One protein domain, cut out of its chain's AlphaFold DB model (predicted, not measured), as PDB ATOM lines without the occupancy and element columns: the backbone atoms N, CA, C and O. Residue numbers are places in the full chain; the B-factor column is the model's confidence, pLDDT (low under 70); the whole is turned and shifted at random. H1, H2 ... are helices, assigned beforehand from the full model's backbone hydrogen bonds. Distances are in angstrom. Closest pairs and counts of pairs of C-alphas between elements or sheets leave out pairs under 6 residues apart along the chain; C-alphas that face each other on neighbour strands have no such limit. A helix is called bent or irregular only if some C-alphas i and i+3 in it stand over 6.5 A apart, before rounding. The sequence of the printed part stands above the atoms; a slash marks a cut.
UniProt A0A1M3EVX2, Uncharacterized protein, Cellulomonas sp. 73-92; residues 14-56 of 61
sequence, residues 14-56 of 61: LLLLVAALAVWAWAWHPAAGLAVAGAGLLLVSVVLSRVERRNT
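This is residues 14 to 56 of the 61 residues of an uncharacterized protein of Cellulomonas sp. 73-92 (UniProt A0A1M3EVX2). Two helices make a helical hairpin with unequal arms: the shorter H1 runs one way, the chain folds back at His 29, and the much longer H2 returns at a slight angle beside it. H2 makes the length of the whole, and its residues 45 to 56 stick out beyond H1 as a free arm. The printed part has 43 residues, with two named helices in the order H1, H2 and no named strand; the class is all helix. The whole is loose, with a radius of gyration of the C-alphas of 12.4 A, and a rod in outline, spanning 41 by 16 by 7 A.

H1 takes residues 14 to 28, from C-alpha 14 at (-40.619, -49.326, 39.737) to C-alpha 28 at (-38.789, -36.128, 22.470), a length of 21.8 A. After His 29, H2 takes residues 30 to 56 and is 39.5 A long from first to last C-alpha. It begins with C-alpha 30 at (-35.667, -32.292, 27.312) and ends with C-alpha 56 at (-49.798, -48.794, 60.242).

H1 and H2 form a helical hairpin, joined by a tight link of one residue. They run opposite ways at a shallow tilt of 19 degrees, with centres 13.6 A apart. They touch, with 19 pairs of C-alphas within 8 A; the closest C-alphas are those of Trp 26 and Gly 33, 4.3 A apart. H2 touches H1 with residues 32 to 41 alone. Of the O i to N i+4 pairs, 10 of 11 in H1 and 22 of 23 in H2 are within hydrogen-bond range. Neither helix is bent.

The two C-alphas farthest apart are those of Trp 28 and Thr 56, at 41.3 A. Residues 45 to 56, which belong to H2, stand free; without them the body has 31 residues and spans 22 by 15 by 6 A. The printed part has no cut and no long link. Its mean pLDDT is 73.5, and the model's confidence is low, under 70, at residues 25 to 27, 29 to 34 and 54 to 56.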
ATOM      1  N   LEU A  14     -39.882 -50.584  39.826       81.44
ATOM      2  CA  LEU A  14     -40.619 -49.326  39.737       81.44
ATOM      3  C   LEU A  14     -39.672 -48.139  39.499       81.44
ATOM      4  O   LEU A  14     -39.951 -47.282  38.658       81.44
ATOM      5  N   LEU A  15     -38.507 -48.126  40.156       78.50
ATOM      6  CA  LEU A  15     -37.462 -47.127  39.925       78.50
ATOM      7  C   LEU A  15     -36.907 -47.187  38.491       78.50
ATOM      8  O   LEU A  15     -36.792 -46.152  37.830       78.50
ATOM      9  N   LEU A  16     -36.598 -48.388  37.993       82.06
ATOM     10  CA  LEU A  16     -36.129 -48.602  36.620       82.06
ATOM     11  C   LEU A  16     -37.178 -48.184  35.587       82.06
ATOM     12  O   LEU A  16     -36.829 -47.568  34.580       82.06
ATOM     13  N   LEU A  17     -38.457 -48.464  35.845       81.75
ATOM     14  CA  LEU A  17     -39.555 -48.053  34.974       81.75
ATOM     15  C   LEU A  17     -39.657 -46.523  34.886       81.75
ATOM     16  O   LEU A  17     -39.778 -45.978  33.789       81.75
ATOM     17  N   VAL A  18     -39.557 -45.823  36.021       79.19
ATOM     18  CA  VAL A  18     -39.545 -44.350  36.054       79.19
ATOM     19  C   VAL A  18     -38.341 -43.797  35.292       79.19
ATOM     20  O   VAL A  18     -38.502 -42.874  34.493       79.19
ATOM     21  N   ALA A  19     -37.153 -44.380  35.475       75.88
ATOM     22  CA  ALA A  19     -35.956 -43.975  34.740       75.88
ATOM     23  C   ALA A  19     -36.115 -44.183  33.223       75.88
ATOM     24  O   ALA A  19     -35.806 -43.282  32.445       75.88
ATOM     25  N   ALA A  20     -36.660 -45.326  32.796       75.44
ATOM     26  CA  ALA A  20     -36.924 -45.615  31.390       75.44
ATOM     27  C   ALA A  20     -37.925 -44.622  30.776       75.44
ATOM     28  O   ALA A  20     -37.685 -44.109  29.683       75.44
ATOM     29  N   LEU A  21     -39.006 -44.291  31.490       75.00
ATOM     30  CA  LEU A  21     -39.988 -43.293  31.053       75.00
ATOM     31  C   LEU A  21     -39.397 -41.880  30.992       75.00
ATOM     32  O   LEU A  21     -39.699 -41.135  30.060       75.00
ATOM     33  N   ALA A  22     -38.536 -41.512  31.941       70.12
ATOM     34  CA  ALA A  22     -37.850 -40.223  31.936       70.12
ATOM     35  C   ALA A  22     -36.883 -40.097  30.746       70.12
ATOM     36  O   ALA A  22     -36.889 -39.072  30.064       70.12
ATOM     37  N   VAL A  23     -36.105 -41.145  30.454       74.94
ATOM     38  CA  VAL A  23     -35.198 -41.192  29.292       74.94
ATOM     39  C   VAL A  23     -35.985 -41.184  27.981       74.94
ATOM     40  O   VAL A  23     -35.637 -40.447  27.059       74.94
ATOM     41  N   TRP A  24     -37.082 -41.941  27.907       74.25
ATOM     42  CA  TRP A  24     -37.974 -41.925  26.748       74.25
ATOM     43  C   TRP A  24     -38.565 -40.532  26.520       74.25
ATOM     44  O   TRP A  24     -38.542 -40.032  25.400       74.25
ATOM     45  N   ALA A  25     -39.052 -39.863  27.568       68.38
ATOM     46  CA  ALA A  25     -39.585 -38.505  27.469       68.38
ATOM     47  C   ALA A  25     -38.508 -37.485  27.065       68.38
ATOM     48  O   ALA A  25     -38.782 -36.582  26.271       68.38
ATOM     49  N   TRP A  26     -37.275 -37.660  27.552       65.38
ATOM     50  CA  TRP A  26     -36.139 -36.811  27.195       65.38
ATOM     51  C   TRP A  26     -35.833 -36.844  25.695       65.38
ATOM     52  O   TRP A  26     -35.508 -35.806  25.119       65.38
ATOM     53  N   ALA A  27     -35.978 -38.008  25.052       68.62
ATOM     54  CA  ALA A  27     -35.715 -38.172  23.621       68.62
ATOM     55  C   ALA A  27     -36.632 -37.313  22.727       68.62
ATOM     56  O   ALA A  27     -36.243 -36.968  21.614       68.62
ATOM     57  N   TRP A  28     -37.821 -36.943  23.213       70.38
ATOM     58  CA  TRP A  28     -38.789 -36.128  22.470       70.38
ATOM     59  C   TRP A  28     -38.801 -34.672  22.947       70.38
ATOM     60  O   TRP A  28     -38.962 -33.763  22.136       70.38
ATOM     61  N   HIS A  29     -38.606 -34.428  24.249       61.00
ATOM     62  CA  HIS A  29     -38.523 -33.078  24.802       61.00
ATOM     63  C   HIS A  29     -37.673 -33.044  26.092       61.00
ATOM     64  O   HIS A  29     -38.079 -33.613  27.109       61.00
ATOM     65  N   PRO A  30     -36.546 -32.306  26.136       66.00
ATOM     66  CA  PRO A  30     -35.667 -32.292  27.312       66.00
ATOM     67  C   PRO A  30     -36.348 -31.717  28.566       66.00
ATOM     68  O   PRO A  30     -36.133 -32.203  29.674       66.00
ATOM     69  N   ALA A  31     -37.246 -30.738  28.401       66.69
ATOM     70  CA  ALA A  31     -38.055 -30.200  29.499       66.69
ATOM     71  C   ALA A  31     -39.082 -31.216  30.039       66.69
ATOM     72  O   ALA A  31     -39.361 -31.239  31.238       66.69
ATOM     73  N   ALA A  32     -39.611 -32.091  29.176       63.78
ATOM     74  CA  ALA A  32     -40.529 -33.148  29.587       63.78
ATOM     75  C   ALA A  32     -39.811 -34.228  30.410       63.78
ATOM     76  O   ALA A  32     -40.398 -34.750  31.352       63.78
ATOM     77  N   GLY A  33     -38.535 -34.511  30.127       59.50
ATOM     78  CA  GLY A  33     -37.729 -35.453  30.911       59.50
ATOM     79  C   GLY A  33     -37.610 -35.058  32.389       59.50
ATOM     80  O   GLY A  33     -37.835 -35.886  33.269       59.50
ATOM     81  N   LEU A  34     -37.346 -33.775  32.674       66.31
ATOM     82  CA  LEU A  34     -37.302 -33.254  34.048       66.31
ATOM     83  C   LEU A  34     -38.675 -33.284  34.730       66.31
ATOM     84  O   LEU A  34     -38.773 -33.661  35.899       66.31
ATOM     85  N   ALA A  35     -39.737 -32.933  34.001       72.88
ATOM     86  CA  ALA A  35     -41.099 -32.984  34.523       72.88
ATOM     87  C   ALA A  35     -41.528 -34.424  34.855       72.88
ATOM     88  O   ALA A  35     -42.111 -34.654  35.910       72.88
ATOM     89  N   VAL A  36     -41.192 -35.398  34.003       73.62
ATOM     90  CA  VAL A  36     -41.487 -36.825  34.218       73.62
ATOM     91  C   VAL A  36     -40.638 -37.407  35.347       73.62
ATOM     92  O   VAL A  36     -41.165 -38.168  36.151       73.62
ATOM     93  N   ALA A  37     -39.367 -37.017  35.476       71.06
ATOM     94  CA  ALA A  37     -38.528 -37.435  36.598       71.06
ATOM     95  C   ALA A  37     -39.062 -36.902  37.941       71.06
ATOM     96  O   ALA A  37     -39.220 -37.667  38.894       71.06
ATOM     97  N   GLY A  38     -39.399 -35.609  38.006       76.31
ATOM     98  CA  GLY A  38     -39.955 -34.984  39.208       76.31
ATOM     99  C   GLY A  38     -41.347 -35.512  39.564       76.31
ATOM    100  O   GLY A  38     -41.592 -35.899  40.708       76.31
ATOM    101  N   ALA A  39     -42.250 -35.591  38.582       76.81
ATOM    102  CA  ALA A  39     -43.592 -36.133  38.777       76.81
ATOM    103  C   ALA A  39     -43.557 -37.629  39.113       76.81
ATOM    104  O   ALA A  39     -44.294 -38.068  39.991       76.81
ATOM    105  N   GLY A  40     -42.673 -38.396  38.471       77.44
ATOM    106  CA  GLY A  40     -42.457 -39.814  38.740       77.44
ATOM    107  C   GLY A  40     -42.033 -40.053  40.185       77.44
ATOM    108  O   GLY A  40     -42.710 -40.788  40.897       77.44
ATOM    109  N   LEU A  41     -40.990 -39.365  40.662       76.19
ATOM    110  CA  LEU A  41     -40.530 -39.464  42.055       76.19
ATOM    111  C   LEU A  41     -41.622 -39.095  43.070       76.19
ATOM    112  O   LEU A  41     -41.799 -39.797  44.069       76.19
ATOM    113  N   LEU A  42     -42.389 -38.033  42.803       79.69
ATOM    114  CA  LEU A  42     -43.521 -37.646  43.650       79.69
ATOM    115  C   LEU A  42     -44.602 -38.731  43.688       79.69
ATOM    116  O   LEU A  42     -45.115 -39.056  44.759       79.69
ATOM    117  N   LEU A  43     -44.928 -39.319  42.539       80.44
ATOM    118  CA  LEU A  43     -45.952 -40.352  42.434       80.44
ATOM    119  C   LEU A  43     -45.522 -41.628  43.173       80.44
ATOM    120  O   LEU A  43     -46.318 -42.184  43.931       80.44
ATOM    121  N   VAL A  44     -44.249 -42.024  43.057       78.25
ATOM    122  CA  VAL A  44     -43.666 -43.136  43.830       78.25
ATOM    123  C   VAL A  44     -43.734 -42.864  45.334       78.25
ATOM    124  O   VAL A  44     -44.192 -43.720  46.091       78.25
ATOM    125  N   SER A  45     -43.364 -41.659  45.778       78.56
ATOM    126  CA  SER A  45     -43.435 -41.269  47.193       78.56
ATOM    127  C   SER A  45     -44.864 -41.326  47.750       78.56
ATOM    128  O   SER A  45     -45.087 -41.817  48.863       78.56
ATOM    129  N   VAL A  46     -45.856 -40.890  46.966       82.19
ATOM    130  CA  VAL A  46     -47.277 -40.966  47.342       82.19
ATOM    131  C   VAL A  46     -47.748 -42.417  47.440       82.19
ATOM    132  O   VAL A  46     -48.480 -42.754  48.376       82.19
ATOM    133  N   VAL A  47     -47.337 -43.280  46.510       79.50
ATOM    134  CA  VAL A  47     -47.682 -44.709  46.534       79.50
ATOM    135  C   VAL A  47     -47.074 -45.388  47.761       79.50
ATOM    136  O   VAL A  47     -47.823 -45.997  48.524       79.50
ATOM    137  N   LEU A  48     -45.777 -45.199  48.019       79.88
ATOM    138  CA  LEU A  48     -45.097 -45.703  49.222       79.88
ATOM    139  C   LEU A  48     -45.790 -45.223  50.500       79.88
ATOM    140  O   LEU A  48     -46.175 -46.027  51.345       79.88
ATOM    141  N   SER A  49     -46.075 -43.922  50.586       81.69
ATOM    142  CA  SER A  49     -46.792 -43.335  51.723       81.69
ATOM    143  C   SER A  49     -48.188 -43.937  51.910       81.69
ATOM    144  O   SER A  49     -48.663 -44.085  53.038       81.69
ATOM    145  N   ARG A  50     -48.889 -44.282  50.823       77.69
ATOM    146  CA  ARG A  50     -50.195 -44.952  50.901       77.69
ATOM    147  C   ARG A  50     -50.081 -46.403  51.354       77.69
ATOM    148  O   ARG A  50     -50.941 -46.840  52.120       77.69
ATOM    149  N   VAL A  51     -49.066 -47.128  50.895       76.56
ATOM    150  CA  VAL A  51     -48.793 -48.511  51.315       76.56
ATOM    151  C   VAL A  51     -48.439 -48.545  52.803       76.56
ATOM    152  O   VAL A  51     -49.047 -49.291  53.569       76.56
ATOM    153  N   GLU A  52     -47.572 -47.644  53.253       76.62
ATOM    154  CA  GLU A  52     -47.143 -47.567  54.651       76.62
ATOM    155  C   GLU A  52     -48.274 -47.142  55.601       76.62
ATOM    156  O   GLU A  52     -48.451 -47.715  56.683       76.62
ATOM    157  N   ARG A  53     -49.140 -46.217  55.162       71.88
ATOM    158  CA  ARG A  53     -50.374 -45.859  55.887       71.88
ATOM    159  C   ARG A  53     -51.386 -47.003  55.975       71.88
ATOM    160  O   ARG A  53     -52.174 -47.029  56.921       71.88
ATOM    161  N   ARG A  54     -51.419 -47.925  55.005       65.75
ATOM    162  CA  ARG A  54     -52.246 -49.141  55.116       65.75
ATOM    163  C   ARG A  54     -51.675 -50.087  56.165       65.75
ATOM    164  O   ARG A  54     -52.451 -50.649  56.931       65.75
ATOM    165  N   ASN A  55     -50.352 -50.206  56.235       64.19
ATOM    166  CA  ASN A  55     -49.692 -51.126  57.155       64.19
ATOM    167  C   ASN A  55     -49.804 -50.670  58.623       64.19
ATOM    168  O   ASN A  55     -50.106 -51.463  59.511       64.19
ATOM    169  N   THR A  56     -49.682 -49.366  58.883       60.44
ATOM    170  CA  THR A  56     -49.798 -48.794  60.242       60.44
ATOM    171  C   THR A  56     -51.220 -48.802  60.809       60.44
ATOM    172  O   THR A  56     -51.391 -48.813  62.025       60.44
TER     173      THR A  56